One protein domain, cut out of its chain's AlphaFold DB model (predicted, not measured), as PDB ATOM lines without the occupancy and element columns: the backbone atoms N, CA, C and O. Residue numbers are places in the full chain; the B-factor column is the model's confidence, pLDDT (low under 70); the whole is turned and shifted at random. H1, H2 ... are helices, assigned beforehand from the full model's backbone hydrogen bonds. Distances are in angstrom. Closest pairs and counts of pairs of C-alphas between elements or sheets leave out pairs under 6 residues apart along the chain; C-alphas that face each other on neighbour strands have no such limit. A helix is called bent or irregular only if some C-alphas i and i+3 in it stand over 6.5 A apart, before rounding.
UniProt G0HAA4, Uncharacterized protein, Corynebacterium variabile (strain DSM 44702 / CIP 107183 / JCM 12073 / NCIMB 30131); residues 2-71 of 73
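What this domain is: This is residues 2 to 71 of the 73 residues of an uncharacterized protein of Corynebacterium variabile (strain DSM 44702 / CIP 107183 / JCM 12073 / NCIMB 30131) (UniProt G0HAA4). What does the model look like on first sight? The longest helix, H2, kinked near its residue 26, makes a helical hairpin with H1, the two running side by side in opposite ways; H3 and H4 follow end to end in a row along the long axis, over one side of that hairpin and with few contacts to it. What is it made of, and how large is it? The 70 printed residues include four named helices, in the order H1, H2, H3, H4, and no named strand; the class is all helix. The whole is compact, with a radius of gyration of the C-alphas of 12.4 A, and elongated in outline, spanning 38 by 25 by 20 A.

How they stand to each other: How does the longest helix run? H2, residues 18 to 40, has a kink of 107 degrees near residue 26 and is irregular, with C-alphas 23 and 26 9.6 A apart. What touches it? With residues 31 to 39 alone it touches H1, residues 2 to 11, in a hairpin; the closest C-alphas, of Ala 6 and Arg 35, are 4.7 A apart, and the two run opposite ways at a shallow tilt of 34.6 degrees, only just short of steep. With residue 23 alone it only just touches H4, residues 58 to 69, over 3 pairs of C-alphas within 8 A, the closest being those of Leu 23 and Ile 64 at 6.8 A. Where is the remaining helix? H3, residues 47 to 56, is close to but not clearly touching H1, the closest C-alphas being those of Ser 2 and Ile 50 at 7.4 A, and it meets H4 only through their link. H3 is only just apart from H2, at 8.4 A, and H1 and H4 are apart. How do the backbones run? In H1, H3 and H4 every O i to N i+4 pair is within hydrogen-bond range, and in H2 14 of 19 are.

Where its parts are: Where does the longest helix lie? H2 is 25.4 A from C-alpha 18 at (-30.930, 18.602, 48.445) to C-alpha 40. Where are the others? H1 begins at C-alpha 2, (-20.801, 11.663, 26.620), and is 14.6 A long; H3 is 14.3 A long. H4 is 16.7 A long and ends at C-alpha 69, (-37.608, 6.011, 42.177).

The domain as a whole: How far does it reach? The two C-alphas farthest apart, of Ala 43 and Lys 71, are 40.4 A apart. Is there a cut or a long link? The printed part has no cut; the link from H3 to H4 is tight, and those from H1 to H2 and from H2 to H3 are short. Where is confidence low? Residues 41 to 45 are under 70, and the mean pLDDT of the printed part is 85.3.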
ATOM      1  N   SER A   2     -21.295  10.903  25.463       70.75
ATOM      2  CA  SER A   2     -20.801  11.663  26.620       70.75
ATOM      3  C   SER A   2     -21.679  12.868  26.991       70.75
ATOM      4  O   SER A   2     -22.069  12.979  28.145       70.75
ATOM      5  N   LEU A   3     -22.122  13.689  26.026       79.25
ATOM      6  CA  LEU A   3     -23.055  14.800  26.304       79.25
ATOM      7  C   LEU A   3     -24.381  14.362  26.933       79.25
ATOM      8  O   LEU A   3     -24.906  15.083  27.765       79.25
ATOM      9  N   ARG A   4     -24.907  13.176  26.593       81.50
ATOM     10  CA  ARG A   4     -26.144  12.679  27.219       81.50
ATOM     11  C   ARG A   4     -25.933  12.378  28.703       81.50
ATOM     12  O   ARG A   4     -26.817  12.666  29.497       81.50
ATOM     13  N   LEU A   5     -24.764  11.852  29.075       82.25
ATOM     14  CA  LEU A   5     -24.397  11.640  30.477       82.25
ATOM     15  C   LEU A   5     -24.214  12.973  31.213       82.25
ATOM     16  O   LEU A   5     -24.722  13.128  32.318       82.25
ATOM     17  N   ALA A   6     -23.548  13.949  30.590       86.31
ATOM     18  CA  ALA A   6     -23.426  15.291  31.156       86.31
ATOM     19  C   ALA A   6     -24.803  15.920  31.416       86.31
ATOM     20  O   ALA A   6     -25.055  16.368  32.530       86.31
ATOM     21  N   SER A   7     -25.712  15.868  30.440       88.19
ATOM     22  CA  SER A   7     -27.077  16.388  30.586       88.19
ATOM     23  C   SER A   7     -27.910  15.637  31.624       88.19
ATOM     24  O   SER A   7     -28.703  16.249  32.340       88.19
ATOM     25  N   ALA A   8     -27.722  14.321  31.758       89.19
ATOM     26  CA  ALA A   8     -28.362  13.552  32.821       89.19
ATOM     27  C   ALA A   8     -27.889  14.015  34.209       89.19
ATOM     28  O   ALA A   8     -28.716  14.267  35.079       89.19
ATOM     29  N   ILE A   9     -26.577  14.206  34.396       92.12
ATOM     30  CA  ILE A   9     -26.013  14.740  35.646       92.12
ATOM     31  C   ILE A   9     -26.539  16.157  35.922       92.12
ATOM     32  O   ILE A   9     -26.885  16.468  37.056       92.12
ATOM     33  N   GLU A  10     -26.645  17.014  34.903       93.25
ATOM     34  CA  GLU A  10     -27.194  18.369  35.060       93.25
ATOM     35  C   GLU A  10     -28.635  18.381  35.564       93.25
ATOM     36  O   GLU A  10     -28.982  19.228  36.380       93.25
ATOM     37  N   THR A  11     -29.456  17.435  35.109       93.06
ATOM     38  CA  THR A  11     -30.878  17.359  35.474       93.06
ATOM     39  C   THR A  11     -31.080  16.996  36.949       93.06
ATOM     40  O   THR A  11     -32.107  17.331  37.530       93.06
ATOM     41  N   LEU A  12     -30.097  16.345  37.578       92.25
ATOM     42  CA  LEU A  12     -30.152  15.985  38.998       92.25
ATOM     43  C   LEU A  12     -29.825  17.149  39.935       92.25
ATOM     44  O   LEU A  12     -30.078  17.045  41.133       92.25
ATOM     45  N   ARG A  13     -29.253  18.239  39.414       94.06
ATOM     46  CA  ARG A  13     -28.893  19.404  40.219       94.06
ATOM     47  C   ARG A  13     -30.139  20.199  40.584       94.06
ATOM     48  O   ARG A  13     -30.864  20.664  39.706       94.06
ATOM     49  N   THR A  14     -30.342  20.430  41.876       93.12
ATOM     50  CA  THR A  14     -31.487  21.195  42.383       93.12
ATOM     51  C   THR A  14     -31.067  22.573  42.900       93.12
ATOM     52  O   THR A  14     -29.919  22.756  43.309       93.12
ATOM     53  N   PRO A  15     -31.970  23.577  42.920       88.81
ATOM     54  CA  PRO A  15     -31.653  24.914  43.433       88.81
ATOM     55  C   PRO A  15     -31.145  24.940  44.887       88.81
ATOM     56  O   PRO A  15     -30.436  25.873  45.253       88.81
ATOM     57  N   GLY A  16     -31.482  23.925  45.693       88.00
ATOM     58  CA  GLY A  16     -31.067  23.790  47.095       88.00
ATOM     59  C   GLY A  16     -29.975  22.748  47.357       88.00
ATOM     60  O   GLY A  16     -29.530  22.617  48.492       88.00
ATOM     61  N   GLY A  17     -29.534  21.993  46.348       90.44
ATOM     62  CA  GLY A  17     -28.539  20.937  46.551       90.44
ATOM     63  C   GLY A  17     -29.070  19.669  47.233       90.44
ATOM     64  O   GLY A  17     -28.296  18.756  47.519       90.44
ATOM     65  N   GLU A  18     -30.361  19.612  47.551       92.69
ATOM     66  CA  GLU A  18     -30.930  18.602  48.445       92.69
ATOM     67  C   GLU A  18     -30.961  17.218  47.796       92.69
ATOM     68  O   GLU A  18     -30.583  16.229  48.425       92.69
ATOM     69  N   LEU A  19     -31.378  17.145  46.528       90.56
ATOM     70  CA  LEU A  19     -31.507  15.878  45.817       90.56
ATOM     71  C   LEU A  19     -30.135  15.249  45.589       90.56
ATOM     72  O   LEU A  19     -29.891  14.127  46.016       90.56
ATOM     73  N   GLU A  20     -29.214  15.977  44.974       94.19
ATOM     74  CA  GLU A  20     -27.876  15.475  44.684       94.19
ATOM     75  C   GLU A  20     -27.079  15.105  45.948       94.19
ATOM     76  O   GLU A  20     -26.365  14.100  45.949       94.19
ATOM     77  N   THR A  21     -27.246  15.851  47.047       93.31
ATOM     78  CA  THR A  21     -26.606  15.543  48.334       93.31
ATOM     79  C   THR A  21     -27.197  14.281  48.946       93.31
ATOM     80  O   THR A  21     -26.462  13.442  49.457       93.31
ATOM     81  N   ARG A  22     -28.518  14.110  48.874       92.38
ATOM     82  CA  ARG A  22     -29.193  12.913  49.381       92.38
ATOM     83  C   ARG A  22     -28.824  11.661  48.588       92.38
ATOM     84  O   ARG A  22     -28.646  10.605  49.183       92.38
ATOM     85  N   LEU A  23     -28.706  11.787  47.268       93.00
ATOM     86  CA  LEU A  23     -28.403  10.677  46.366       93.00
ATOM     87  C   LEU A  23     -26.928  10.265  46.405       93.00
ATOM     88  O   LEU A  23     -26.623   9.076  46.435       93.00
ATOM     89  N   PHE A  24     -26.011  11.235  46.386       94.06
ATOM     90  CA  PHE A  24     -24.585  10.972  46.154       94.06
ATOM     91  C   PHE A  24     -23.663  11.532  47.240       94.06
ATOM     92  O   PHE A  24     -22.474  11.219  47.252       94.06
ATOM     93  N   GLY A  25     -24.174  12.360  48.154       93.75
ATOM     94  CA  GLY A  25     -23.414  12.908  49.275       93.75
ATOM     95  C   GLY A  25     -22.077  13.517  48.852       93.75
ATOM     96  O   GLY A  25     -22.007  14.371  47.967       93.75
ATOM     97  N   ALA A  26     -20.998  13.049  49.480       92.44
ATOM     98  CA  ALA A  26     -19.640  13.526  49.222       92.44
ATOM     99  C   ALA A  26     -19.140  13.241  47.791       92.44
ATOM    100  O   ALA A  26     -18.261  13.951  47.298       92.44
ATOM    101  N   ASP A  27     -19.702  12.244  47.101       90.88
ATOM    102  CA  ASP A  27     -19.287  11.888  45.742       90.88
ATOM    103  C   ASP A  27     -19.877  12.809  44.674       90.88
ATOM    104  O   ASP A  27     -19.356  12.864  43.553       90.88
ATOM    105  N   TRP A  28     -20.887  13.615  45.017       94.12
ATOM    106  CA  TRP A  28     -21.482  14.569  44.084       94.12
ATOM    107  C   TRP A  28     -20.444  15.502  43.449       94.12
ATOM    108  O   TRP A  28     -20.483  15.750  42.245       94.12
ATOM    109  N   GLY A  29     -19.453  15.960  44.221       92.25
ATOM    110  CA  GLY A  29     -18.382  16.812  43.697       92.25
ATOM    111  C   GLY A  29     -17.584  16.147  42.568       92.25
ATOM    112  O   GLY A  29     -17.253  16.797  41.575       92.25
ATOM    113  N   ARG A  30     -17.327  14.837  42.671       89.12
ATOM    114  CA  ARG A  30     -16.616  14.054  41.643       89.12
ATOM    115  C   ARG A  30     -17.489  13.822  40.411       89.12
ATOM    116  O   ARG A  30     -17.010  13.935  39.280       89.12
ATOM    117  N   ILE A  31     -18.777  13.557  40.618       90.62
ATOM    118  CA  ILE A  31     -19.767  13.413  39.542       90.62
ATOM    119  C   ILE A  31     -19.894  14.733  38.763       90.62
ATOM    120  O   ILE A  31     -19.814  14.749  37.533       90.62
ATOM    121  N   TRP A  32     -19.985  15.863  39.468       92.62
ATOM    122  CA  TRP A  32     -20.053  17.188  38.856       92.62
ATOM    123  C   TRP A  32     -18.764  17.555  38.110       92.62
ATOM    124  O   TRP A  32     -18.813  18.085  36.998       92.62
ATOM    125  N   ALA A  33     -17.599  17.221  38.672       87.94
ATOM    126  CA  ALA A  33     -16.316  17.382  37.992       87.94
ATOM    127  C   ALA A  33     -16.252  16.563  36.692       87.94
ATOM    128  O   ALA A  33     -15.793  17.072  35.669       87.94
ATOM    129  N   THR A  34     -16.791  15.341  36.695       85.56
ATOM    130  CA  THR A  34     -16.910  14.497  35.495       85.56
ATOM    131  C   THR A  34     -17.812  15.150  34.447       85.56
ATOM    132  O   THR A  34     -17.436  15.229  33.276       85.56
ATOM    133  N   ARG A  35     -18.962  15.707  34.852       89.88
ATOM    134  CA  ARG A  35     -19.832  16.487  33.953       89.88
ATOM    135  C   ARG A  35     -19.097  17.681  33.349       89.88
ATOM    136  O   ARG A  35     -19.168  17.883  32.139       89.88
ATOM    137  N   ASN A  36     -18.363  18.448  34.156       87.81
ATOM    138  CA  ASN A  36     -17.578  19.589  33.671       87.81
ATOM    139  C   ASN A  36     -16.497  19.144  32.685       87.81
ATOM    140  O   ASN A  36     -16.304  19.782  31.653       87.81
ATOM    141  N   HIS A  37     -15.831  18.026  32.966       81.88
ATOM    142  CA  HIS A  37     -14.830  17.460  32.074       81.88
ATOM    143  C   HIS A  37     -15.436  17.043  30.728       81.88
ATOM    144  O   HIS A  37     -14.883  17.372  29.683       81.88
ATOM    145  N   ILE A  38     -16.606  16.400  30.731       80.62
ATOM    146  CA  ILE A  38     -17.329  16.047  29.503       80.62
ATOM    147  C   ILE A  38     -17.759  17.301  28.725       80.62
ATOM    148  O   ILE A  38     -17.620  17.332  27.505       80.62
ATOM    149  N   ALA A  39     -18.285  18.322  29.408       82.62
ATOM    150  CA  ALA A  39     -18.804  19.532  28.771       82.62
ATOM    151  C   ALA A  39     -17.696  20.423  28.178       82.62
ATOM    152  O   ALA A  39     -17.873  20.986  27.100       82.62
ATOM    153  N   HIS A  40     -16.554  20.543  28.861       78.31
ATOM    154  CA  HIS A  40     -15.462  21.442  28.469       78.31
ATOM    155  C   HIS A  40     -14.317  20.746  27.723       78.31
ATOM    156  O   HIS A  40     -13.598  21.383  26.959       78.31
ATOM    157  N   GLY A  41     -14.127  19.442  27.919       64.56
ATOM    158  CA  GLY A  41     -12.962  18.701  27.435       64.56
ATOM    159  C   GLY A  41     -13.028  18.239  25.975       64.56
ATOM    160  O   GLY A  41     -12.170  17.467  25.547       64.56
ATOM    161  N   TYR A  42     -13.996  18.715  25.188       58.16
ATOM    162  CA  TYR A  42     -14.210  18.318  23.788       58.16
ATOM    163  C   TYR A  42     -12.985  18.467  22.864       58.16
ATOM    164  O   TYR A  42     -12.970  17.871  21.791       58.16
ATOM    165  N   ALA A  43     -11.946  19.196  23.279       57.28
ATOM    166  CA  ALA A  43     -10.699  19.313  22.528       57.28
ATOM    167  C   ALA A  43      -9.623  18.249  22.866       57.28
ATOM    168  O   ALA A  43      -8.756  18.025  22.029       57.28
ATOM    169  N   PHE A  44      -9.646  17.587  24.039       59.22
ATOM    170  CA  PHE A  44      -8.509  16.760  24.513       59.22
ATOM    171  C   PHE A  44      -8.854  15.537  25.394       59.22
ATOM    172  O   PHE A  44      -7.947  14.905  25.938       59.22
ATOM    173  N   VAL A  45     -10.126  15.170  25.583       62.44
ATOM    174  CA  VAL A  45     -10.468  14.032  26.465       62.44
ATOM    175  C   VAL A  45     -10.122  12.689  25.813       62.44
ATOM    176  O   VAL A  45     -10.581  12.381  24.712       62.44
ATOM    177  N   SER A  46      -9.375  11.849  26.540       72.06
ATOM    178  CA  SER A  46      -9.150  10.447  26.174       72.06
ATOM    179  C   SER A  46     -10.478   9.690  26.114       72.06
ATOM    180  O   SER A  46     -11.206   9.598  27.107       72.06
ATOM    181  N   GLN A  47     -10.791   9.105  24.957       71.69
ATOM    182  CA  GLN A  47     -11.978   8.259  24.814       71.69
ATOM    183  C   GLN A  47     -11.951   7.051  25.757       71.69
ATOM    184  O   GLN A  47     -13.014   6.561  26.134       71.69
ATOM    185  N   ASP A  48     -10.768   6.602  26.168       78.38
ATOM    186  CA  ASP A  48     -10.624   5.459  27.064       78.38
ATOM    187  C   ASP A  48     -11.039   5.811  28.491       78.38
ATOM    188  O   ASP A  48     -11.796   5.057  29.096       78.38
ATOM    189  N   LEU A  49     -10.711   7.018  28.967       75.69
ATOM    190  CA  LEU A  49     -11.194   7.513  30.260       75.69
ATOM    191  C   LEU A  49     -12.730   7.584  30.298       75.69
ATOM    192  O   LEU A  49     -13.358   7.207  31.287       75.69
ATOM    193  N   ILE A  50     -13.356   8.032  29.203       74.56
ATOM    194  CA  ILE A  50     -14.823   8.068  29.093       74.56
ATOM    195  C   ILE A  50     -15.397   6.649  29.119       74.56
ATOM    196  O   ILE A  50     -16.392   6.405  29.803       74.56
ATOM    197  N   ARG A  51     -14.798   5.711  28.377       79.31
ATOM    198  CA  ARG A  51     -15.252   4.315  28.343       79.31
ATOM    199  C   ARG A  51     -15.139   3.656  29.710       79.31
ATOM    200  O   ARG A  51     -16.082   2.987  30.117       79.31
ATOM    201  N   GLU A  52     -14.036   3.867  30.421       81.94
ATOM    202  CA  GLU A  52     -13.856   3.367  31.785       81.94
ATOM    203  C   GLU A  52     -14.881   3.977  32.739       81.94
ATOM    204  O   GLU A  52     -15.548   3.238  33.458       81.94
ATOM    205  N   THR A  53     -15.105   5.290  32.665       74.25
ATOM    206  CA  THR A  53     -16.122   5.973  33.481       74.25
ATOM    207  C   THR A  53     -17.519   5.396  33.229       74.25
ATOM    208  O   THR A  53     -18.261   5.098  34.162       74.25
ATOM    209  N   ILE A  54     -17.889   5.172  31.963       81.19
ATOM    210  CA  ILE A  54     -19.170   4.539  31.618       81.19
ATOM    211  C   ILE A  54     -19.220   3.101  32.139       81.19
ATOM    212  O   ILE A  54     -20.240   2.675  32.665       81.19
ATOM    213  N   ARG A  55     -18.134   2.340  32.002       84.81
ATOM    214  CA  ARG A  55     -18.105   0.925  32.380       84.81
ATOM    215  C   ARG A  55     -18.187   0.720  33.889       84.81
ATOM    216  O   ARG A  55     -18.853  -0.213  34.326       84.81
ATOM    217  N   PHE A  56     -17.495   1.550  34.664       81.81
ATOM    218  CA  PHE A  56     -17.304   1.324  36.093       81.81
ATOM    219  C   PHE A  56     -18.164   2.226  36.978       81.81
ATOM    220  O   PHE A  56     -18.553   1.795  38.057       81.81
ATOM    221  N   ASN A  57     -18.506   3.443  36.541       77.75
ATOM    222  CA  ASN A  57     -19.231   4.403  37.381       77.75
ATOM    223  C   ASN A  57     -20.718   4.522  37.023       77.75
ATOM    224  O   ASN A  57     -21.535   4.757  37.911       77.75
ATOM    225  N   LEU A  58     -21.093   4.340  35.751       84.81
ATOM    226  CA  LEU A  58     -22.494   4.471  35.334       84.81
ATOM    227  C   LEU A  58     -23.441   3.438  35.978       84.81
ATOM    228  O   LEU A  58     -24.537   3.845  36.361       84.81
ATOM    229  N   PRO A  59     -23.068   2.151  36.147       91.38
ATOM    230  CA  PRO A  59     -23.975   1.176  36.752       91.38
ATOM    231  C   PRO A  59     -24.371   1.539  38.185       91.38
ATOM    232  O   PRO A  59     -25.533   1.399  38.559       91.38
ATOM    233  N   ASP A  60     -23.423   2.036  38.982       88.44
ATOM    234  CA  ASP A  60     -23.699   2.415  40.368       88.44
ATOM    235  C   ASP A  60     -24.554   3.684  40.450       88.44
ATOM    236  O   ASP A  60     -25.514   3.750  41.218       88.44
ATOM    237  N   PHE A  61     -24.275   4.651  39.572       87.75
ATOM    238  CA  PHE A  61     -25.092   5.848  39.412       87.75
ATOM    239  C   PHE A  61     -26.548   5.505  39.057       87.75
ATOM    240  O   PHE A  61     -27.476   6.005  39.691       87.75
ATOM    241  N   GLU A  62     -26.765   4.616  38.084       93.31
ATOM    242  CA  GLU A  62     -28.107   4.170  37.691       93.31
ATOM    243  C   GLU A  62     -28.811   3.407  38.819       93.31
ATOM    244  O   GLU A  62     -29.992   3.641  39.081       93.31
ATOM    245  N   ARG A  63     -28.089   2.526  39.522       94.44
ATOM    246  CA  ARG A  63     -28.613   1.768  40.665       94.44
ATOM    247  C   ARG A  63     -29.153   2.691  41.757       94.44
ATOM    248  O   ARG A  63     -30.234   2.430  42.279       94.44
ATOM    249  N   ILE A  64     -28.423   3.757  42.094       91.62
ATOM    250  CA  ILE A  64     -28.852   4.749  43.090       91.62
ATOM    251  C   ILE A  64     -30.133   5.453  42.633       91.62
ATOM    252  O   ILE A  64     -31.075   5.556  43.412       91.62
ATOM    253  N   LEU A  65     -30.204   5.883  41.368       92.25
ATOM    254  CA  LEU A  65     -31.403   6.541  40.835       92.25
ATOM    255  C   LEU A  65     -32.631   5.627  40.856       92.25
ATOM    256  O   LEU A  65     -33.708   6.067  41.244       92.25
ATOM    257  N   ARG A  66     -32.478   4.355  40.470       93.88
ATOM    258  CA  ARG A  66     -33.582   3.381  40.492       93.88
ATOM    259  C   ARG A  66     -34.092   3.129  41.904       93.88
ATOM    260  O   ARG A  66     -35.284   3.259  42.134       93.88
ATOM    261  N   ALA A  67     -33.188   2.894  42.854       92.62
ATOM    262  CA  ALA A  67     -33.552   2.691  44.257       92.62
ATOM    263  C   ALA A  67     -34.282   3.894  44.880       92.62
ATOM    264  O   ALA A  67     -34.908   3.769  45.928       92.62
ATOM    265  N   GLU A  68     -34.155   5.072  44.278       91.75
ATOM    266  CA  GLU A  68     -34.784   6.306  44.737       91.75
ATOM    267  C   GLU A  68     -36.129   6.555  44.066       91.75
ATOM    268  O   GLU A  68     -37.028   7.083  44.711       91.75
ATOM    269  N   LEU A  69     -36.300   6.100  42.823       90.25
ATOM    270  CA  LEU A  69     -37.608   6.011  42.177       90.25
ATOM    271  C   LEU A  69     -38.504   4.981  42.877       90.25
ATOM    272  O   LEU A  69     -39.647   5.299  43.170       90.25
ATOM    273  N   ASP A  70     -37.959   3.822  43.255       92.56
ATOM    274  CA  ASP A  70     -38.703   2.764  43.957       92.56
ATOM    275  C   ASP A  70     -39.241   3.205  45.339       92.56
ATOM    276  O   ASP A  70     -40.083   2.532  45.918       92.56
ATOM    277  N   LYS A  71     -38.741   4.314  45.906       87.00
ATOM    278  CA  LYS A  71     -39.244   4.903  47.166       87.00
ATOM    279  C   LYS A  71     -40.397   5.886  46.958       87.00
ATOM    280  O   LYS A  71     -40.973   6.347  47.944       87.00
TER     281      LYS A  71